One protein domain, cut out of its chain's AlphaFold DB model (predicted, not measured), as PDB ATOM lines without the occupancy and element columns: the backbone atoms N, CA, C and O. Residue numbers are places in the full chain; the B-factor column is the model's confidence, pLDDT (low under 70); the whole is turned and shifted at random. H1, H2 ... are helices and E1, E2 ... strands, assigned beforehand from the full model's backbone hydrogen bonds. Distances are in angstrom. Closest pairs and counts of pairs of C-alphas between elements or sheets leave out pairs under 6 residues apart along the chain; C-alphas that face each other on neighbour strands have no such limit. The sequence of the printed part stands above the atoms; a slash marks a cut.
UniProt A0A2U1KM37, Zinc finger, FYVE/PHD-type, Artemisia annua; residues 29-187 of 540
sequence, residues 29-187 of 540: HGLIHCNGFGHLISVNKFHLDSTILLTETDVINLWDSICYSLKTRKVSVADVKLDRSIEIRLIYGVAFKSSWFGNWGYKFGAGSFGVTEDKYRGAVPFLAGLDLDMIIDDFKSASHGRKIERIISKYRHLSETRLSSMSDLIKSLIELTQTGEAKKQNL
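This is residues 29 to 187 of the 540 residues of the protein "Zinc finger, FYVE/PHD-type" of Artemisia annua (UniProt A0A2U1KM37). The model is a loose string of small parts: at one end a three-stranded sheet, E1 to E3, with helix H1 over one face; in the middle the short helices H2 and H3; at the other end a helical hairpin, H5 and H6. The long helix H7 and helix H4 meet near their ends beside H2, making a corner, and residues 177 to 187, of which 177 to 185 belong to H7, stick out, as do residues 48 to 53. The printed part has 159 residues, with seven named helices and three named strands in the order E1 E2 H1 E3 H2 H3 H4 H5 H6 H7; the class is mostly helix. The sheet's order is E1 E2 E3, mixed, with E1 and E2 antiparallel and E2 and E3 parallel. The whole is loose, with a radius of gyration of the C-alphas of 18.8 A and spans of 57 by 47 by 27 A.

E1 is residues 29 to 32, 10.3 A from first to last C-alpha, and begins at C-alpha 29 at (220.879, 237.700, 128.898). E2, residues 37 to 43, is 18.1 A long. H1, residues 56 to 69, is 19.9 A long, and E3, residues 74 to 77, is 10.5 A long. H2, residues 88 to 96, measures 11.6 A and begins at C-alpha 88 at (231.344, 233.327, 144.071). H3 is residues 100 to 104, 8.4 A, and H4 is residues 117 to 128, 16.6 A. H5 is residues 132 to 138, 9.8 A, and H6 is residues 145 to 158, 20.2 A. H7, residues 166 to 185, is the longest helix at 28.5 A and ends at C-alpha 185 at (240.494, 253.107, 140.011).

E1 and E2 form a hairpin, with N 31 and O 39 within hydrogen-bond range at 2.8 A. In the parallel pair E2 and E3, N 38 and O 74 are 2.8 A apart. E2, H1 and E3 make a strand-helix-strand unit, two parallel neighbour strands with a helix between, and its crossover is right-handed. With H1 on one face of the sheet there are two layers; H1 is at a height over the sheet of 9.1 A, over E2 and along the strands, at 17 degrees to E2 on the local plane. H1 and H3 are close but not clearly touching, the closest C-alphas, of Asp 64 and Trp 104, being 7.9 A apart. H2 touches H3, closest at the C-alphas of Tyr 92 and Trp 100, 5.7 A. H4 touches H2 with residues 124 to 128 alone, closest at Val 94 and Ala 128, C-alphas 4.5 A apart; at 71 degrees they are only just about perpendicular. H7 touches H2 with residues 166 to 171 alone, closest at the C-alphas of Ala 95 and Ser 167, 4.4 A. H4 and H7 touch only at their ends, with the C-alphas of Ala 128 and Ser 167 4.6 A apart. H5 and H6 form a helical hairpin at a shallow tilt of 10 degrees, opposite ways, closest at the C-alphas of Ile 136 and Glu 149, 5.6 A. H6 touches H7 with residues 152 to 156 alone, closest at the C-alphas of Tyr 155 and Leu 169, 7.2 A. Every O i to N i+4 pair is within hydrogen-bond range in H1, H2, H5, H6 and H7, against 7 of 8 in H4 and 0 of 1 in H3, where 2 of 2 O i to N i+3 pairs are.

The two C-alphas farthest apart, of Cys 34 and Ser 141, are 57.5 A apart. The printed part has no cut. The links E2 to H1 and H3 to H4 are long, 12 residues each. The mean pLDDT of the printed part is 82.8, and residue 35, residues 45 to 54 and residues 179 to 187 are under 70.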
ATOM      1  N   HIS A  29     221.908 238.563 129.454       85.44
ATOM      2  CA  HIS A  29     220.879 237.700 128.898       85.44
ATOM      3  C   HIS A  29     219.854 237.410 129.980       85.44
ATOM      4  O   HIS A  29     220.158 236.803 131.009       85.44
ATOM      5  N   GLY A  30     218.621 237.829 129.734       88.12
ATOM      6  CA  GLY A  30     217.487 237.402 130.527       88.12
ATOM      7  C   GLY A  30     216.310 237.028 129.642       88.12
ATOM      8  O   GLY A  30     216.137 237.575 128.555       88.12
ATOM      9  N   LEU A  31     215.506 236.095 130.131       84.88
ATOM     10  CA  LEU A  31     214.303 235.585 129.489       84.88
ATOM     11  C   LEU A  31     213.104 235.888 130.386       84.88
ATOM     12  O   LEU A  31     213.188 235.701 131.596       84.88
ATOM     13  N   ILE A  32     211.991 236.350 129.817       83.50
ATOM     14  CA  ILE A  32     210.730 236.544 130.548       83.50
ATOM     15  C   ILE A  32     209.624 235.804 129.799       83.50
ATOM     16  O   ILE A  32     209.322 236.108 128.647       83.50
ATOM     17  N   HIS A  33     209.036 234.827 130.475       76.56
ATOM     18  CA  HIS A  33     207.960 233.977 129.987       76.56
ATOM     19  C   HIS A  33     206.613 234.704 129.951       76.56
ATOM     20  O   HIS A  33     206.391 235.705 130.641       76.56
ATOM     21  N   CYS A  34     205.662 234.156 129.189       70.88
ATOM     22  CA  CYS A  34     204.349 234.775 128.985       70.88
ATOM     23  C   CYS A  34     203.476 234.842 130.242       70.88
ATOM     24  O   CYS A  34     202.540 235.631 130.307       70.88
ATOM     25  N   ASN A  35     203.803 234.048 131.256       68.62
ATOM     26  CA  ASN A  35     203.147 234.042 132.557       68.62
ATOM     27  C   ASN A  35     203.856 234.918 133.606       68.62
ATOM     28  O   ASN A  35     203.564 234.805 134.804       68.62
ATOM     29  N   GLY A  36     204.804 235.752 133.166       74.19
ATOM     30  CA  GLY A  36     205.533 236.700 134.000       74.19
ATOM     31  C   GLY A  36     206.639 236.072 134.848       74.19
ATOM     32  O   GLY A  36     207.029 236.675 135.844       74.19
ATOM     33  N   PHE A  37     207.132 234.878 134.513       80.25
ATOM     34  CA  PHE A  37     208.325 234.308 135.145       80.25
ATOM     35  C   PHE A  37     209.586 234.721 134.388       80.25
ATOM     36  O   PHE A  37     209.671 234.555 133.178       80.25
ATOM     37  N   GLY A  38     210.563 235.268 135.106       86.38
ATOM     38  CA  GLY A  38     211.850 235.688 134.566       86.38
ATOM     39  C   GLY A  38     212.987 234.724 134.909       86.38
ATOM     40  O   GLY A  38     213.041 234.155 136.004       86.38
ATOM     41  N   HIS A  39     213.954 234.617 134.008       87.25
ATOM     42  CA  HIS A  39     215.220 233.921 134.199       87.25
ATOM     43  C   HIS A  39     216.361 234.858 133.835       87.25
ATOM     44  O   HIS A  39     216.447 235.319 132.702       87.25
ATOM     45  N   LEU A  40     217.238 235.132 134.795       89.31
ATOM     46  CA  LEU A  40     218.538 235.715 134.512       89.31
ATOM     47  C   LEU A  40     219.460 234.578 134.071       89.31
ATOM     48  O   LEU A  40     219.789 233.710 134.881       89.31
ATOM     49  N   ILE A  41     219.816 234.571 132.789       83.44
ATOM     50  CA  ILE A  41     220.581 233.493 132.156       83.44
ATOM     51  C   ILE A  41     222.075 233.778 132.291       83.44
ATOM     52  O   ILE A  41     222.815 232.947 132.810       83.44
ATOM     53  N   SER A  42     222.519 234.969 131.889       78.06
ATOM     54  CA  SER A  42     223.934 235.335 131.959       78.06
ATOM     55  C   SER A  42     224.146 236.821 132.233       78.06
ATOM     56  O   SER A  42     223.361 237.689 131.839       78.06
ATOM     57  N   VAL A  43     225.244 237.102 132.935       79.50
ATOM     58  CA  VAL A  43     225.817 238.440 133.094       79.50
ATOM     59  C   VAL A  43     227.292 238.330 132.758       79.50
ATOM     60  O   VAL A  43     228.071 237.769 133.528       79.50
ATOM     61  N   ASN A  44     227.656 238.861 131.598       73.38
ATOM     62  CA  ASN A  44     229.002 238.767 131.059       73.38
ATOM     63  C   ASN A  44     229.788 240.042 131.370       73.38
ATOM     64  O   ASN A  44     229.254 241.155 131.393       73.38
ATOM     65  N   LYS A  45     231.095 239.890 131.602       65.44
ATOM     66  CA  LYS A  45     231.998 241.028 131.794       65.44
ATOM     67  C   LYS A  45     232.244 241.695 130.446       65.44
ATOM     68  O   LYS A  45     232.813 241.081 129.551       65.44
ATOM     69  N   PHE A  46     231.875 242.967 130.318       57.97
ATOM     70  CA  PHE A  46     232.142 243.736 129.105       57.97
ATOM     71  C   PHE A  46     233.289 244.721 129.331       57.97
ATOM     72  O   PHE A  46     233.161 245.698 130.070       57.97
ATOM     73  N   HIS A  47     234.422 244.473 128.678       51.59
ATOM     74  CA  HIS A  47     235.535 245.416 128.627       51.59
ATOM     75  C   HIS A  47     235.308 246.398 127.470       51.59
ATOM     76  O   HIS A  47     235.869 246.239 126.392       51.59
ATOM     77  N   LEU A  48     234.467 247.415 127.680       46.12
ATOM     78  CA  LEU A  48     234.426 248.570 126.777       46.12
ATOM     79  C   LEU A  48     235.775 249.284 126.811       46.12
ATOM     80  O   LEU A  48     236.335 249.486 127.891       46.12
ATOM     81  N   ASP A  49     236.250 249.718 125.644       45.50
ATOM     82  CA  ASP A  49     237.418 250.580 125.486       45.50
ATOM     83  C   ASP A  49     237.339 251.793 126.430       45.50
ATOM     84  O   ASP A  49     236.701 252.807 126.150       45.50
ATOM     85  N   SER A  50     237.988 251.646 127.586       48.03
ATOM     86  CA  SER A  50     238.506 252.635 128.545       48.03
ATOM     87  C   SER A  50     237.618 253.808 129.004       48.03
ATOM     88  O   SER A  50     238.077 254.616 129.808       48.03
ATOM     89  N   THR A  51     236.368 253.944 128.550       50.72
ATOM     90  CA  THR A  51     235.617 255.210 128.686       50.72
ATOM     91  C   THR A  51     234.282 255.070 129.422       50.72
ATOM     92  O   THR A  51     233.782 256.063 129.962       50.72
ATOM     93  N   ILE A  52     233.722 253.856 129.497       54.00
ATOM     94  CA  ILE A  52     232.503 253.521 130.248       54.00
ATOM     95  C   ILE A  52     232.743 252.183 130.961       54.00
ATOM     96  O   ILE A  52     232.779 251.136 130.324       54.00
ATOM     97  N   LEU A  53     232.931 252.225 132.281       58.12
ATOM     98  CA  LEU A  53     233.014 251.037 133.133       58.12
ATOM     99  C   LEU A  53     231.596 250.697 133.604       58.12
ATOM    100  O   LEU A  53     231.161 251.198 134.636       58.12
ATOM    101  N   LEU A  54     230.859 249.903 132.826       68.06
ATOM    102  CA  LEU A  54     229.647 249.253 133.329       68.06
ATOM    103  C   LEU A  54     230.074 248.195 134.347       68.06
ATOM    104  O   LEU A  54     230.834 247.285 134.012       68.06
ATOM    105  N   THR A  55     229.626 248.328 135.593       76.50
ATOM    106  CA  THR A  55     229.883 247.314 136.619       76.50
ATOM    107  C   THR A  55     228.844 246.201 136.537       76.50
ATOM    108  O   THR A  55     227.724 246.406 136.073       76.50
ATOM    109  N   GLU A  56     229.176 245.011 137.039       77.38
ATOM    110  CA  GLU A  56     228.208 243.908 137.136       77.38
ATOM    111  C   GLU A  56     226.988 244.296 137.995       77.38
ATOM    112  O   GLU A  56     225.871 243.868 137.719       77.38
ATOM    113  N   THR A  57     227.184 245.158 138.998       83.12
ATOM    114  CA  THR A  57     226.105 245.744 139.809       83.12
ATOM    115  C   THR A  57     225.151 246.580 138.953       83.12
ATOM    116  O   THR A  57     223.938 246.460 139.108       83.12
ATOM    117  N   ASP A  58     225.673 247.391 138.026       85.00
ATOM    118  CA  ASP A  58     224.847 248.202 137.120       85.00
ATOM    119  C   ASP A  58     224.002 247.320 136.196       85.00
ATOM    120  O   ASP A  58     222.833 247.615 135.948       85.00
ATOM    121  N   VAL A  59     224.573 246.207 135.729       86.75
ATOM    122  CA  VAL A  59     223.874 245.246 134.869       86.75
ATOM    123  C   VAL A  59     222.727 244.563 135.616       86.75
ATOM    124  O   VAL A  59     221.621 244.472 135.083       86.75
ATOM    125  N   ILE A  60     222.943 244.137 136.864       87.81
ATOM    126  CA  ILE A  60     221.859 243.555 137.670       87.81
ATOM    127  C   ILE A  60     220.799 244.608 138.018       87.81
ATOM    128  O   ILE A  60     219.612 244.300 137.969       87.81
ATOM    129  N   ASN A  61     221.185 245.855 138.302       89.50
ATOM    130  CA  ASN A  61     220.225 246.941 138.535       89.50
ATOM    131  C   ASN A  61     219.357 247.218 137.300       89.50
ATOM    132  O   ASN A  61     218.161 247.494 137.429       89.50
ATOM    133  N   LEU A  62     219.941 247.132 136.100       89.81
ATOM    134  CA  LEU A  62     219.195 247.217 134.847       89.81
ATOM    135  C   LEU A  62     218.202 246.056 134.728       89.81
ATOM    136  O   LEU A  62     217.029 246.293 134.445       89.81
ATOM    137  N   TRP A  63     218.646 244.824 134.976       91.62
ATOM    138  CA  TRP A  63     217.778 243.646 134.960       91.62
ATOM    139  C   TRP A  63     216.611 243.763 135.952       91.62
ATOM    140  O   TRP A  63     215.462 243.522 135.582       91.62
ATOM    141  N   ASP A  64     216.879 244.204 137.181       90.38
ATOM    142  CA  ASP A  64     215.857 244.433 138.207       90.38
ATOM    143  C   ASP A  64     214.854 245.516 137.774       90.38
ATOM    144  O   ASP A  64     213.640 245.334 137.869       90.38
ATOM    145  N   SER A  65     215.347 246.603 137.172       89.38
ATOM    146  CA  SER A  65     214.506 247.677 136.628       89.38
ATOM    147  C   SER A  65     213.613 247.202 135.478       89.38
ATOM    148  O   SER A  65     212.446 247.602 135.398       89.38
ATOM    149  N   ILE A  66     214.131 246.336 134.600       88.00
ATOM    150  CA  ILE A  66     213.362 245.699 133.524       88.00
ATOM    151  C   ILE A  66     212.275 244.811 134.133       88.00
ATOM    152  O   ILE A  66     211.099 244.984 133.813       88.00
ATOM    153  N   CYS A  67     212.635 243.928 135.068       87.56
ATOM    154  CA  CYS A  67     211.693 243.025 135.726       87.56
ATOM    155  C   CYS A  67     210.573 243.784 136.450       87.56
ATOM    156  O   CYS A  67     209.397 243.431 136.325       87.56
ATOM    157  N   TYR A  68     210.918 244.862 137.161       83.50
ATOM    158  CA  TYR A  68     209.969 245.718 137.869       83.50
ATOM    159  C   TYR A  68     209.021 246.467 136.921       83.50
ATOM    160  O   TYR A  68     207.819 246.594 137.199       83.50
ATOM    161  N   SER A  69     209.555 246.969 135.804       79.94
ATOM    162  CA  SER A  69     208.777 247.688 134.790       79.94
ATOM    163  C   SER A  69     207.801 246.756 134.078       79.94
ATOM    164  O   SER A  69     206.638 247.110 133.914       79.94
ATOM    165  N   LEU A  70     208.245 245.538 133.758       76.62
ATOM    166  CA  LEU A  70     207.445 244.491 133.116       76.62
ATOM    167  C   LEU A  70     206.553 243.704 134.087       76.62
ATOM    168  O   LEU A  70     205.942 242.719 133.689       76.62
ATOM    169  N   LYS A  71     206.497 244.097 135.367       73.81
ATOM    170  CA  LYS A  71     205.693 243.422 136.406       73.81
ATOM    171  C   LYS A  71     205.941 241.913 136.471       73.81
ATOM    172  O   LYS A  71     205.029 241.124 136.708       73.81
ATOM    173  N   THR A  72     207.205 241.525 136.318       80.81
ATOM    174  CA  THR A  72     207.630 240.129 136.420       80.81
ATOM    175  C   THR A  72     207.287 239.606 137.814       80.81
ATOM    176  O   THR A  72     207.595 240.230 138.827       80.81
ATOM    177  N   ARG A  73     206.607 238.462 137.871       79.62
ATOM    178  CA  ARG A  73     206.029 237.891 139.092       79.62
ATOM    179  C   ARG A  73     207.069 237.204 139.960       79.62
ATOM    180  O   ARG A  73     207.009 237.280 141.186       79.62
ATOM    181  N   LYS A  74     207.999 236.496 139.325       85.88
ATOM    182  CA  LYS A  74     209.108 235.812 139.989       85.88
ATOM    183  C   LYS A  74     210.284 235.743 139.037       85.88
ATOM    184  O   LYS A  74     210.089 235.512 137.851       85.88
ATOM    185  N   VAL A  75     211.486 235.900 139.572       90.19
ATOM    186  CA  VAL A  75     212.726 235.797 138.807       90.19
ATOM    187  C   VAL A  75     213.604 234.719 139.423       90.19
ATOM    188  O   VAL A  75     213.634 234.560 140.645       90.19
ATOM    189  N   SER A  76     214.298 233.953 138.590       88.69
ATOM    190  CA  SER A  76     215.304 232.986 139.031       88.69
ATOM    191  C   SER A  76     216.622 233.182 138.292       88.69
ATOM    192  O   SER A  76     216.658 233.799 137.234       88.69
ATOM    193  N   VAL A  77     217.705 232.690 138.884       88.31
ATOM    194  CA  VAL A  77     219.067 232.768 138.348       88.31
ATOM    195  C   VAL A  77     219.806 231.489 138.718       88.31
ATOM    196  O   VAL A  77     219.663 231.006 139.845       88.31
ATOM    197  N   ALA A  78     220.586 230.944 137.786       83.69
ATOM    198  CA  ALA A  78     221.544 229.888 138.090       83.69
ATOM    199  C   ALA A  78     222.796 230.547 138.672       83.69
ATOM    200  O   ALA A  78     223.508 231.267 137.975       83.69
ATOM    201  N   ASP A  79     223.074 230.332 139.957       83.06
ATOM    202  CA  ASP A  79     224.227 230.946 140.624       83.06
ATOM    203  C   ASP A  79     225.533 230.195 140.323       83.06
ATOM    204  O   ASP A  79     226.218 229.728 141.222       83.06
ATOM    205  N   VAL A  80     225.865 230.044 139.044       77.50
ATOM    206  CA  VAL A  80     227.079 229.364 138.553       77.50
ATOM    207  C   VAL A  80     228.235 230.344 138.329       77.50
ATOM    208  O   VAL A  80     229.180 230.072 137.593       77.50
ATOM    209  N   LYS A  81     228.157 231.528 138.945       74.69
ATOM    210  CA  LYS A  81     229.110 232.608 138.704       74.69
ATOM    211  C   LYS A  81     230.482 232.256 139.277       74.69
ATOM    212  O   LYS A  81     230.640 232.051 140.485       74.69
ATOM    213  N   LEU A  82     231.486 232.280 138.406       74.19
ATOM    214  CA  LEU A  82     232.888 232.084 138.753       74.19
ATOM    215  C   LEU A  82     233.618 233.429 138.792       74.19
ATOM    216  O   LEU A  82     233.486 234.250 137.884       74.19
ATOM    217  N   ASP A  83     234.445 233.635 139.815       71.62
ATOM    218  CA  ASP A  83     235.550 234.587 139.735       71.62
ATOM    219  C   ASP A  83     236.863 233.811 139.671       71.62
ATOM    220  O   ASP A  83     237.254 233.104 140.607       71.62
ATOM    221  N   ARG A  84     237.535 233.919 138.522       75.56
ATOM    222  CA  ARG A  84     238.669 233.072 138.129       75.56
ATOM    223  C   ARG A  84     238.284 231.590 138.128       75.56
ATOM    224  O   ARG A  84     237.735 231.112 137.150       75.56
ATOM    225  N   SER A  85     238.583 230.879 139.210       76.75
ATOM    226  CA  SER A  85     238.349 229.442 139.378       76.75
ATOM    227  C   SER A  85     237.551 229.130 140.644       76.75
ATOM    228  O   SER A  85     237.557 227.989 141.100       76.75
ATOM    229  N   ILE A  86     236.953 230.144 141.277       79.31
ATOM    230  CA  ILE A  86     236.198 229.988 142.519       79.31
ATOM    231  C   ILE A  86     234.759 230.414 142.276       79.31
ATOM    232  O   ILE A  86     234.497 231.501 141.759       79.31
ATOM    233  N   GLU A  87     233.824 229.571 142.695       83.62
ATOM    234  CA  GLU A  87     232.411 229.916 142.707       83.62
ATOM    235  C   GLU A  87     232.135 231.027 143.722       83.62
ATOM    236  O   GLU A  87     232.378 230.888 144.926       83.62
ATOM    237  N   ILE A  88     231.584 232.140 143.243       83.44
ATOM    238  CA  ILE A  88     231.344 233.327 144.071       83.44
ATOM    239  C   ILE A  88     230.332 233.023 145.183       83.44
ATOM    240  O   ILE A  88     230.450 233.564 146.285       83.44
ATOM    241  N   ARG A  89     229.387 232.106 144.946       86.00
ATOM    242  CA  ARG A  89     228.424 231.637 145.954       86.00
ATOM    243  C   ARG A  89     229.070 231.036 147.199       86.00
ATOM    244  O   ARG A  89     228.524 231.211 148.283       86.00
ATOM    245  N   LEU A  90     230.241 230.401 147.085       87.00
ATOM    246  CA  LEU A  90     230.969 229.873 148.245       87.00
ATOM    247  C   LEU A  90     231.550 231.012 149.083       87.00
ATOM    248  O   LEU A  90     231.406 231.034 150.303       87.00
ATOM    249  N   ILE A  91     232.154 231.996 148.417       89.38
ATOM    250  CA  ILE A  91     232.757 233.164 149.064       89.38
ATOM    251  C   ILE A  91     231.674 233.987 149.777       89.38
ATOM    252  O   ILE A  91     231.763 234.244 150.979       89.38
ATOM    253  N   TYR A  92     230.629 234.376 149.043       89.94
ATOM    254  CA  TYR A  92     229.547 235.199 149.577       89.94
ATOM    255  C   TYR A  92     228.685 234.433 150.576       89.94
ATOM    256  O   TYR A  92     228.322 234.997 151.607       89.94
ATOM    257  N   GLY A  93     228.425 233.146 150.335       90.56
ATOM    258  CA  GLY A  93     227.688 232.295 151.262       90.56
ATOM    259  C   GLY A  93     228.367 232.239 152.627       90.56
ATOM    260  O   GLY A  93     227.728 232.495 153.641       90.56
ATOM    261  N   VAL A  94     229.676 232.001 152.674       91.69
ATOM    262  CA  VAL A  94     230.416 231.931 153.943       91.69
ATOM    263  C   VAL A  94     230.559 233.308 154.602       91.69
ATOM    264  O   VAL A  94     230.423 233.415 155.819       91.69
ATOM    265  N   ALA A  95     230.775 234.375 153.828       91.12
ATOM    266  CA  ALA A  95     230.888 235.729 154.370       91.12
ATOM    267  C   ALA A  95     229.535 236.280 154.860       91.12
ATOM    268  O   ALA A  95     229.369 236.648 156.021       91.12
ATOM    269  N   PHE A  96     228.538 236.348 153.989       89.50
ATOM    270  CA  PHE A  96     227.297 237.091 154.224       89.50
ATOM    271  C   PHE A  96     226.093 236.200 154.526       89.50
ATOM    272  O   PHE A  96     225.017 236.716 154.819       89.50
ATOM    273  N   LYS A  97     226.266 234.871 154.512       86.81
ATOM    274  CA  LYS A  97     225.181 233.882 154.650       86.81
ATOM    275  C   LYS A  97     224.144 233.956 153.522       86.81
ATOM    276  O   LYS A  97     223.035 233.445 153.658       86.81
ATOM    277  N   SER A  98     224.518 234.567 152.403       86.69
ATOM    278  CA  SER A  98     223.724 234.709 151.186       86.69
ATOM    279  C   SER A  98     224.647 234.659 149.973       86.69
ATOM    280  O   SER A  98     225.825 234.982 150.090       86.69
ATOM    281  N   SER A  99     224.130 234.323 148.794       88.19
ATOM    282  CA  SER A  99     224.898 234.519 147.562       88.19
ATOM    283  C   SER A  99     225.100 236.005 147.245       88.19
ATOM    284  O   SER A  99     224.491 236.879 147.869       88.19
ATOM    285  N   TRP A 100     225.929 236.302 146.239       86.56
ATOM    286  CA  TRP A 100     226.100 237.665 145.722       86.56
ATOM    287  C   TRP A 100     224.780 238.259 145.209       86.56
ATOM    288  O   TRP A 100     224.465 239.414 145.497       86.56
ATOM    289  N   PHE A 101     223.964 237.445 144.532       87.88
ATOM    290  CA  PHE A 101     222.624 237.829 144.080       87.88
ATOM    291  C   PHE A 101     221.669 238.143 145.241       87.88
ATOM    292  O   PHE A 101     220.693 238.868 145.054       87.88
ATOM    293  N   GLY A 102     221.960 237.667 146.456       87.19
ATOM    294  CA  GLY A 102     221.192 237.993 147.659       87.19
ATOM    295  C   GLY A 102     221.086 239.496 147.939       87.19
ATOM    296  O   GLY A 102     220.092 239.930 148.518       87.19
ATOM    297  N   ASN A 103     222.029 240.304 147.441       86.31
ATOM    298  CA  ASN A 103     221.963 241.769 147.514       86.31
ATOM    299  C   ASN A 103     220.741 242.362 146.780       86.31
ATOM    300  O   ASN A 103     220.309 243.459 147.120       86.31
ATOM    301  N   TRP A 104     220.156 241.627 145.828       88.38
ATOM    302  CA  TRP A 104     218.929 241.979 145.098       88.38
ATOM    303  C   TRP A 104     217.719 241.139 145.532       88.38
ATOM    304  O   TRP A 104     216.731 241.022 144.817       88.38
ATOM    305  N   GLY A 105     217.785 240.510 146.709       88.94
ATOM    306  CA  GLY A 105     216.665 239.756 147.274       88.94
ATOM    307  C   GLY A 105     216.493 238.335 146.730       88.94
ATOM    308  O   GLY A 105     215.531 237.665 147.117       88.94
ATOM    309  N   TYR A 106     217.418 237.843 145.896       89.81
ATOM    310  CA  TYR A 106     217.441 236.436 145.495       89.81
ATOM    311  C   TYR A 106     217.689 235.538 146.709       89.81
ATOM    312  O   TYR A 106     218.459 235.859 147.617       89.81
ATOM    313  N   LYS A 107     217.016 234.390 146.725       90.25
ATOM    314  CA  LYS A 107     217.078 233.405 147.808       90.25
ATOM    315  C   LYS A 107     217.361 232.029 147.234       90.25
ATOM    316  O   LYS A 107     217.264 231.825 146.025       90.25
ATOM    317  N   PHE A 108     217.686 231.094 148.121       89.00
ATOM    318  CA  PHE A 108     217.786 229.689 147.755       89.00
ATOM    319  C   PHE A 108     216.489 229.238 147.066       89.00
ATOM    320  O   PHE A 108     215.393 229.507 147.559       89.00
ATOM    321  N   GLY A 109     216.629 228.612 145.900       85.50
ATOM    322  CA  GLY A 109     215.513 228.075 145.126       85.50
ATOM    323  C   GLY A 109     215.567 226.555 145.080       85.50
ATOM    324  O   GLY A 109     214.680 225.889 145.599       85.50
ATOM    325  N   ALA A 110     216.630 226.034 144.477       82.94
ATOM    326  CA  ALA A 110     216.956 224.617 144.418       82.94
ATOM    327  C   ALA A 110     218.479 224.458 144.517       82.94
ATOM    328  O   ALA A 110     219.220 225.374 144.149       82.94
ATOM    329  N   GLY A 111     218.932 223.326 145.048       83.75
ATOM    330  CA  GLY A 111     220.346 222.968 145.120       83.75
ATOM    331  C   GLY A 111     220.631 221.754 144.248       83.75
ATOM    332  O   GLY A 111     219.745 220.921 144.053       83.75
ATOM    333  N   SER A 112     221.863 221.641 143.760       83.75
ATOM    334  CA  SER A 112     222.291 220.466 143.006       83.75
ATOM    335  C   SER A 112     222.451 219.237 143.901       83.75
ATOM    336  O   SER A 112     222.561 219.345 145.126       83.75
ATOM    337  N   PHE A 113     222.423 218.048 143.298       86.56
ATOM    338  CA  PHE A 113     222.599 216.758 143.974       86.56
ATOM    339  C   PHE A 113     221.627 216.532 145.147       86.56
ATOM    340  O   PHE A 113     222.005 216.018 146.205       86.56
ATOM    341  N   GLY A 114     220.361 216.937 144.996       83.75
ATOM    342  CA  GLY A 114     219.330 216.735 146.024       83.75
ATOM    343  C   GLY A 114     219.579 217.525 147.319       83.75
ATOM    344  O   GLY A 114     219.130 217.140 148.413       83.75
ATOM    345  N   VAL A 115     220.334 218.625 147.233       88.25
ATOM    346  CA  VAL A 115     220.509 219.567 148.340       88.25
ATOM    347  C   VAL A 115     219.205 220.336 148.552       88.25
ATOM    348  O   VAL A 115     218.753 221.096 147.700       88.25
ATOM    349  N   THR A 116     218.601 220.140 149.723       89.81
ATOM    350  CA  THR A 116     217.372 220.825 150.137       89.81
ATOM    351  C   THR A 116     217.674 222.167 150.799       89.81
ATOM    352  O   THR A 116     218.790 222.408 151.269       89.81
ATOM    353  N   GLU A 117     216.657 223.026 150.909       89.81
ATOM    354  CA  GLU A 117     216.779 224.315 151.600       89.81
ATOM    355  C   GLU A 117     217.236 224.150 153.057       89.81
ATOM    356  O   GLU A 117     218.097 224.898 153.515       89.81
ATOM    357  N   ASP A 118     216.749 223.129 153.768       91.25
ATOM    358  CA  ASP A 118     217.166 222.850 155.147       91.25
ATOM    359  C   ASP A 118     218.647 222.466 155.244       91.25
ATOM    360  O   ASP A 118     219.365 222.977 156.109       91.25
ATOM    361  N   LYS A 119     219.130 221.609 154.329       91.25
ATOM    362  CA  LYS A 119     220.557 221.254 154.252       91.25
ATOM    363  C   LYS A 119     221.398 222.498 153.974       91.25
ATOM    364  O   LYS A 119     222.392 222.722 154.660       91.25
ATOM    365  N   TYR A 120     220.977 223.329 153.021       89.81
ATOM    366  CA  TYR A 120     221.654 224.582 152.686       89.81
ATOM    367  C   TYR A 120     221.691 225.553 153.879       89.81
ATOM    368  O   TYR A 120     222.752 226.058 154.252       89.81
ATOM    369  N   ARG A 121     220.546 225.759 154.539       90.25
ATOM    370  CA  ARG A 121     220.396 226.641 155.704       90.25
ATOM    371  C   ARG A 121     221.182 226.152 156.922       90.25
ATOM    372  O   ARG A 121     221.575 226.979 157.740       90.25
ATOM    373  N   GLY A 122     221.431 224.848 157.044       91.31
ATOM    374  CA  GLY A 122     222.342 224.283 158.040       91.31
ATOM    375  C   GLY A 122     223.821 224.437 157.662       91.31
ATOM    376  O   GLY A 122     224.631 224.848 158.493       91.31
ATOM    377  N   ALA A 123     224.172 224.154 156.406       91.12
ATOM    378  CA  ALA A 123     225.555 224.136 155.932       91.12
ATOM    379  C   ALA A 123     226.205 225.526 155.905       91.12
ATOM    380  O   ALA A 123     227.347 225.680 156.334       91.12
ATOM    381  N   VAL A 124     225.489 226.555 155.442       90.75
ATOM    382  CA  VAL A 124     226.060 227.902 155.281       90.75
ATOM    383  C   VAL A 124     226.520 228.512 156.617       90.75
ATOM    384  O   VAL A 124     227.679 228.923 156.709       90.75
ATOM    385  N   PRO A 125     225.698 228.547 157.689       90.81
ATOM    386  CA  PRO A 125     226.149 229.023 158.994       90.81
ATOM    387  C   PRO A 125     227.256 228.163 159.606       90.81
ATOM    388  O   PRO A 125     228.122 228.712 160.282       90.81
ATOM    389  N   PHE A 126     227.234 226.845 159.371       93.56
ATOM    390  CA  PHE A 126     228.279 225.936 159.838       93.56
ATOM    391  C   PHE A 126     229.639 226.289 159.220       93.56
ATOM    392  O   PHE A 126     230.591 226.532 159.954       93.56
ATOM    393  N   LEU A 127     229.709 226.421 157.890       92.81
ATOM    394  CA  LEU A 127     230.934 226.816 157.184       92.81
ATOM    395  C   LEU A 127     231.400 228.224 157.585       92.81
ATOM    396  O   LEU A 127     232.589 228.444 157.801       92.81
ATOM    397  N   ALA A 128     230.465 229.167 157.727       93.38
ATOM    398  CA  ALA A 128     230.745 230.525 158.195       93.38
ATOM    399  C   ALA A 128     231.355 230.557 159.605       93.38
ATOM    400  O   ALA A 128     232.202 231.406 159.882       93.38
ATOM    401  N   GLY A 129     230.925 229.645 160.479       94.44
ATOM    402  CA  GLY A 129     231.338 229.559 161.878       94.44
ATOM    403  C   GLY A 129     232.581 228.713 162.144       94.44
ATOM    404  O   GLY A 129     232.942 228.578 163.310       94.44
ATOM    405  N   LEU A 130     233.229 228.146 161.118       95.25
ATOM    406  CA  LEU A 130     234.457 227.371 161.304       95.25
ATOM    407  C   LEU A 130     235.543 228.234 161.951       95.25
ATOM    408  O   LEU A 130     235.865 229.315 161.452       95.25
ATOM    409  N   ASP A 131     236.094 227.741 163.055       96.00
ATOM    410  CA  ASP A 131     237.123 228.425 163.824       96.00
ATOM    411  C   ASP A 131     238.479 228.344 163.111       96.00
ATOM    412  O   ASP A 131     238.915 227.281 162.663       96.00
ATOM    413  N   LEU A 132     239.148 229.490 162.979       94.50
ATOM    414  CA  LEU A 132     240.409 229.588 162.248       94.50
ATOM    415  C   LEU A 132     241.560 228.851 162.945       94.50
ATOM    416  O   LEU A 132     242.452 228.370 162.249       94.50
ATOM    417  N   ASP A 133     241.559 228.755 164.276       94.31
ATOM    418  CA  ASP A 133     242.582 228.010 165.014       94.31
ATOM    419  C   ASP A 133     242.361 226.503 164.848       94.31
ATOM    420  O   ASP A 133     243.318 225.775 164.594       94.31
ATOM    421  N   MET A 134     241.102 226.045 164.854       94.06
ATOM    422  CA  MET A 134     240.773 224.655 164.508       94.06
ATOM    423  C   MET A 134     241.197 224.306 163.076       94.06
ATOM    424  O   MET A 134     241.795 223.258 162.858       94.06
ATOM    425  N   ILE A 135     240.980 225.202 162.106       93.00
ATOM    426  CA  ILE A 135     241.437 224.996 160.721       93.00
ATOM    427  C   ILE A 135     242.967 224.907 160.649       93.00
ATOM    428  O   ILE A 135     243.504 224.060 159.937       93.00
ATOM    429  N   ILE A 136     243.695 225.776 161.354       92.75
ATOM    430  CA  ILE A 136     245.162 225.690 161.394       92.75
ATOM    431  C   ILE A 136     245.578 224.326 161.943       92.75
ATOM    432  O   ILE A 136     246.433 223.670 161.346       92.75
ATOM    433  N   ASP A 137     244.946 223.899 163.034       93.31
ATOM    434  CA  ASP A 137     245.223 222.646 163.724       93.31
ATOM    435  C   ASP A 137     244.952 221.412 162.855       93.31
ATOM    436  O   ASP A 137     245.846 220.572 162.718       93.31
ATOM    437  N   ASP A 138     243.794 221.350 162.197       92.75
ATOM    438  CA  ASP A 138     243.393 220.253 161.307       92.75
ATOM    439  C   ASP A 138     244.350 220.093 160.116       92.75
ATOM    440  O   ASP A 138     244.613 218.982 159.650       92.75
ATOM    441  N   PHE A 139     244.927 221.198 159.633       92.69
ATOM    442  CA  PHE A 139     245.836 221.194 158.490       92.69
ATOM    443  C   PHE A 139     247.326 221.167 158.869       92.69
ATOM    444  O   PHE A 139     248.160 221.164 157.961       92.69
ATOM    445  N   LYS A 140     247.707 221.084 160.156       89.94
ATOM    446  CA  LYS A 140     249.120 221.116 160.613       89.94
ATOM    447  C   LYS A 140     250.038 220.132 159.882       89.94
ATOM    448  O   LYS A 140     251.175 220.478 159.558       89.94
ATOM    449  N   SER A 141     249.566 218.911 159.629       88.19
ATOM    450  CA  SER A 141     250.337 217.840 158.976       88.19
ATOM    451  C   SER A 141     250.202 217.815 157.450       88.19
ATOM    452  O   SER A 141     250.924 217.071 156.784       88.19
ATOM    453  N   ALA A 142     249.303 218.616 156.872       90.75
ATOM    454  CA  ALA A 142     249.080 218.646 155.434       90.75
ATOM    455  C   ALA A 142     250.225 219.369 154.707       90.75
ATOM    456  O   ALA A 142     250.803 220.337 155.211       90.75
ATOM    457  N   SER A 143     250.501 218.975 153.460       85.62
ATOM    458  CA  SER A 143     251.533 219.604 152.614       85.62
ATOM    459  C   SER A 143     251.348 221.122 152.455       85.62
ATOM    460  O   SER A 143     252.324 221.863 152.327       85.62
ATOM    461  N   HIS A 144     250.102 221.597 152.540       85.31
ATOM    462  CA  HIS A 144     249.724 223.008 152.440       85.31
ATOM    463  C   HIS A 144     249.461 223.692 153.796       85.31
ATOM    464  O   HIS A 144     249.211 224.899 153.812       85.31
ATOM    465  N   GLY A 145     249.569 222.984 154.926       88.75
ATOM    466  CA  GLY A 145     249.234 223.493 156.265       88.75
ATOM    467  C   GLY A 145     249.963 224.777 156.640       88.75
ATOM    468  O   GLY A 145     249.346 225.803 156.920       88.75
ATOM    469  N   ARG A 146     251.296 224.778 156.492       89.75
ATOM    470  CA  ARG A 146     252.131 225.972 156.738       89.75
ATOM    471  C   ARG A 146     251.753 227.166 155.859       89.75
ATOM    472  O   ARG A 146     251.985 228.311 156.240       89.75
ATOM    473  N   LYS A 147     251.217 226.934 154.656       92.00
ATOM    474  CA  LYS A 147     250.764 228.013 153.765       92.00
ATOM    475  C   LYS A 147     249.446 228.602 154.269       92.00
ATOM    476  O   LYS A 147     249.328 229.823 154.295       92.00
ATOM    477  N   ILE A 148     248.507 227.753 154.691       90.75
ATOM    478  CA  ILE A 148     247.220 228.158 155.276       90.75
ATOM    479  C   ILE A 148     247.456 228.984 156.545       90.75
ATOM    480  O   ILE A 148     246.981 230.114 156.630       90.75
ATOM    481  N   GLU A 149     248.286 228.493 157.467       92.31
ATOM    482  CA  GLU A 149     248.645 229.201 158.703       92.31
ATOM    483  C   GLU A 149     249.263 230.579 158.418       92.31
ATOM    484  O   GLU A 149     248.847 231.590 158.982       92.31
ATOM    485  N   ARG A 150     250.219 230.657 157.480       92.50
ATOM    486  CA  ARG A 150     250.835 231.934 157.080       92.50
ATOM    487  C   ARG A 150     249.827 232.915 156.490       92.50
ATOM    488  O   ARG A 150     249.962 234.115 156.721       92.50
ATOM    489  N   ILE A 151     248.859 232.431 155.709       90.69
ATOM    490  CA  ILE A 151     247.789 233.259 155.142       90.69
ATOM    491  C   ILE A 151     246.923 233.811 156.276       90.69
ATOM    492  O   ILE A 151     246.794 235.029 156.387       90.69
ATOM    493  N   ILE A 152     246.402 232.947 157.151       92.94
ATOM    494  CA  ILE A 152     245.524 233.344 158.262       92.94
ATOM    495  C   ILE A 152     246.228 234.349 159.181       92.94
ATOM    496  O   ILE A 152     245.690 235.423 159.445       92.94
ATOM    497  N   SER A 153     247.461 234.055 159.602       91.31
ATOM    498  CA  SER A 153     248.250 234.946 160.459       91.31
ATOM    499  C   SER A 153     248.496 236.303 159.800       91.31
ATOM    500  O   SER A 153     248.333 237.341 160.439       91.31
ATOM    501  N   LYS A 154     248.811 236.331 158.498       91.06
ATOM    502  CA  LYS A 154     248.997 237.587 157.761       91.06
ATOM    503  C   LYS A 154     247.735 238.452 157.782       91.06
ATOM    504  O   LYS A 154     247.842 239.646 158.042       91.06
ATOM    505  N   TYR A 155     246.561 237.879 157.521       90.00
ATOM    506  CA  TYR A 155     245.313 238.648 157.522       90.00
ATOM    507  C   TYR A 155     244.866 239.045 158.932       90.00
ATOM    508  O   TYR A 155     244.387 240.161 159.107       90.00
ATOM    509  N   ARG A 156     245.132 238.222 159.954       92.06
ATOM    510  CA  ARG A 156     244.955 238.611 161.364       92.06
ATOM    511  C   ARG A 156     245.790 239.835 161.744       92.06
ATOM    512  O   ARG A 156     245.311 240.667 162.498       92.06
ATOM    513  N   HIS A 157     247.010 239.960 161.219       87.69
ATOM    514  CA  HIS A 157     247.862 241.130 161.462       87.69
ATOM    515  C   HIS A 157     247.443 242.381 160.679       87.69
ATOM    516  O   HIS A 157     247.725 243.489 161.124       87.69
ATOM    517  N   LEU A 158     246.834 242.214 159.502       85.88
ATOM    518  CA  LEU A 158     246.393 243.326 158.652       85.88
ATOM    519  C   LEU A 158     244.998 243.847 159.016       85.88
ATOM    520  O   LEU A 158     244.663 244.966 158.643       85.88
ATOM    521  N   SER A 159     244.187 243.033 159.689       84.88
ATOM    522  CA  SER A 159     242.825 243.386 160.073       84.88
ATOM    523  C   SER A 159     242.801 244.221 161.353       84.88
ATOM    524  O   SER A 159     243.443 243.878 162.344       84.88
ATOM    525  N   GLU A 160     242.003 245.289 161.356       80.56
ATOM    526  CA  GLU A 160     241.701 246.072 162.562       80.56
ATOM    527  C   GLU A 160     240.746 245.317 163.504       80.56
ATOM    528  O   GLU A 160     240.726 245.549 164.714       80.56
ATOM    529  N   THR A 161     239.959 244.389 162.954       84.12
ATOM    530  CA  THR A 161     239.016 243.548 163.692       84.12
ATOM    531  C   THR A 161     239.610 242.168 163.969       84.12
ATOM    532  O   THR A 161     240.393 241.626 163.183       84.12
ATOM    533  N   ARG A 162     239.225 241.568 165.102       87.44
ATOM    534  CA  ARG A 162     239.666 240.218 165.469       87.44
ATOM    535  C   ARG A 162     239.041 239.193 164.520       87.44
ATOM    536  O   ARG A 162     237.829 239.018 164.525       87.44
ATOM    537  N   LEU A 163     239.881 238.477 163.773       93.00
ATOM    538  CA  LEU A 163     239.447 237.390 162.892       93.00
ATOM    539  C   LEU A 163     239.468 236.056 163.648       93.00
ATOM    540  O   LEU A 163     240.545 235.518 163.938       93.00
ATOM    541  N   SER A 164     238.283 235.535 163.968       93.44
ATOM    542  CA  SER A 164     238.094 234.256 164.673       93.44
ATOM    543  C   SER A 164     237.535 233.153 163.785       93.44
ATOM    544  O   SER A 164     237.942 232.005 163.917       93.44
ATOM    545  N   SER A 165     236.637 233.502 162.867       95.56
ATOM    546  CA  SER A 165     235.912 232.546 162.032       95.56
ATOM    547  C   SER A 165     236.278 232.665 160.554       95.56
ATOM    548  O   SER A 165     236.818 233.682 160.105       95.56
ATOM    549  N   MET A 166     235.927 231.642 159.771       94.19
ATOM    550  CA  MET A 166     236.043 231.681 158.313       94.19
ATOM    551  C   MET A 166     235.268 232.864 157.707       94.19
ATOM    552  O   MET A 166     235.783 233.537 156.815       94.19
ATOM    553  N   SER A 167     234.070 233.169 158.222       94.38
ATOM    554  CA  SER A 167     233.302 234.359 157.823       94.38
ATOM    555  C   SER A 167     234.115 235.645 157.998       94.38
ATOM    556  O   SER A 167     234.154 236.472 157.087       94.38
ATOM    557  N   ASP A 168     234.769 235.821 159.151       93.56
ATOM    558  CA  ASP A 168     235.544 237.036 159.448       93.56
ATOM    559  C   ASP A 168     236.715 237.183 158.472       93.56
ATOM    560  O   ASP A 168     236.933 238.256 157.904       93.56
ATOM    561  N   LEU A 169     237.441 236.085 158.235       93.12
ATOM    562  CA  LEU A 169     238.564 236.060 157.304       93.12
ATOM    563  C   LEU A 169     238.123 236.436 155.887       93.12
ATOM    564  O   LEU A 169     238.735 237.307 155.271       93.12
ATOM    565  N   ILE A 170     237.061 235.811 155.370       91.44
ATOM    566  CA  ILE A 170     236.597 236.062 154.001       91.44
ATOM    567  C   ILE A 170     236.063 237.492 153.845       91.44
ATOM    568  O   ILE A 170     236.372 238.134 152.844       91.44
ATOM    569  N   LYS A 171     235.339 238.042 154.829       90.81
ATOM    570  CA  LYS A 171     234.913 239.455 154.790       90.81
ATOM    571  C   LYS A 171     236.100 240.405 154.690       90.81
ATOM    572  O   LYS A 171     236.120 241.253 153.803       90.81
ATOM    573  N   SER A 172     237.113 240.202 155.533       89.81
ATOM    574  CA  SER A 172     238.339 241.006 155.507       89.81
ATOM    575  C   SER A 172     239.045 240.918 154.147       89.81
ATOM    576  O   SER A 172     239.504 241.926 153.610       89.81
ATOM    577  N   LEU A 173     239.077 239.728 153.533       87.44
ATOM    578  CA  LEU A 173     239.621 239.543 152.185       87.44
ATOM    579  C   LEU A 173     238.864 240.365 151.136       87.44
ATOM    580  O   LEU A 173     239.507 241.054 150.345       87.44
ATOM    581  N   ILE A 174     237.529 240.316 151.150       84.69
ATOM    582  CA  ILE A 174     236.672 241.045 150.203       84.69
ATOM    583  C   ILE A 174     236.849 242.563 150.358       84.69
ATOM    584  O   ILE A 174     236.999 243.280 149.366       84.69
ATOM    585  N   GLU A 175     236.881 243.063 151.592       84.81
ATOM    586  CA  GLU A 175     237.085 244.488 151.883       84.81
ATOM    587  C   GLU A 175     238.453 244.978 151.382       84.81
ATOM    588  O   GLU A 175     238.570 246.051 150.777       84.81
ATOM    589  N   LEU A 176     239.501 244.169 151.563       81.94
ATOM    590  CA  LEU A 176     240.846 244.481 151.081       81.94
ATOM    591  C   LEU A 176     240.943 244.453 149.551       81.94
ATOM    592  O   LEU A 176     241.629 245.306 148.977       81.94
ATOM    593  N   THR A 177     240.265 243.518 148.875       77.44
ATOM    594  CA  THR A 177     240.234 243.480 147.406       77.44
ATOM    595  C   THR A 177     239.501 244.688 146.837       77.44
ATOM    596  O   THR A 177     240.047 245.356 145.961       77.44
ATOM    597  N   GLN A 178     238.346 245.050 147.405       72.50
ATOM    598  CA  GLN A 178     237.590 246.237 146.993       72.50
ATOM    599  C   GLN A 178     238.382 247.527 147.236       72.50
ATOM    600  O   GLN A 178     238.426 248.406 146.380       72.50
ATOM    601  N   THR A 179     239.094 247.629 148.363       64.56
ATOM    602  CA  THR A 179     239.959 248.782 148.659       64.56
ATOM    603  C   THR A 179     241.151 248.861 147.698       64.56
ATOM    604  O   THR A 179     241.564 249.950 147.294       64.56
ATOM    605  N   GLY A 180     241.723 247.717 147.317       59.78
ATOM    606  CA  GLY A 180     242.800 247.635 146.329       59.78
ATOM    607  C   GLY A 180     242.346 248.022 144.919       59.78
ATOM    608  O   GLY A 180     243.072 248.718 144.209       59.78
ATOM    609  N   GLU A 181     241.140 247.619 144.527       58.72
ATOM    610  CA  GLU A 181     240.509 248.001 143.260       58.72
ATOM    611  C   GLU A 181     240.115 249.476 143.244       58.72
ATOM    612  O   GLU A 181     240.466 250.173 142.296       58.72
ATOM    613  N   ALA A 182     239.525 249.995 144.321       52.12
ATOM    614  CA  ALA A 182     239.232 251.416 144.477       52.12
ATOM    615  C   ALA A 182     240.510 252.270 144.401       52.12
ATOM    616  O   ALA A 182     240.535 253.301 143.736       52.12
ATOM    617  N   LYS A 183     241.622 251.822 145.004       49.78
ATOM    618  CA  LYS A 183     242.930 252.498 144.889       49.78
ATOM    619  C   LYS A 183     243.500 252.465 143.465       49.78
ATOM    620  O   LYS A 183     244.119 253.442 143.057       49.78
ATOM    621  N   LYS A 184     243.283 251.387 142.699       48.25
ATOM    622  CA  LYS A 184     243.655 251.310 141.271       48.25
ATOM    623  C   LYS A 184     242.756 252.181 140.390       48.25
ATOM    624  O   LYS A 184     243.250 252.801 139.456       48.25
ATOM    625  N   GLN A 185     241.465 252.259 140.704       48.12
ATOM    626  CA  GLN A 185     240.494 253.107 140.011       48.12
ATOM    627  C   GLN A 185     240.708 254.598 140.314       48.12
ATOM    628  O   GLN A 185     240.516 255.414 139.423       48.12
ATOM    629  N   ASN A 186     241.203 254.953 141.507       40.75
ATOM    630  CA  ASN A 186     241.547 256.328 141.908       40.75
ATOM    631  C   ASN A 186     242.835 256.887 141.260       40.75
ATOM    632  O   ASN A 186     243.120 258.074 141.407       40.75
ATOM    633  N   LEU A 187     243.629 256.059 140.566       39.72
ATOM    634  CA  LEU A 187     244.758 256.506 139.726       39.72
ATOM    635  C   LEU A 187     244.307 256.960 138.326       39.72
ATOM    636  O   LEU A 187     245.071 257.598 137.604       39.72
TER     637      LEU A 187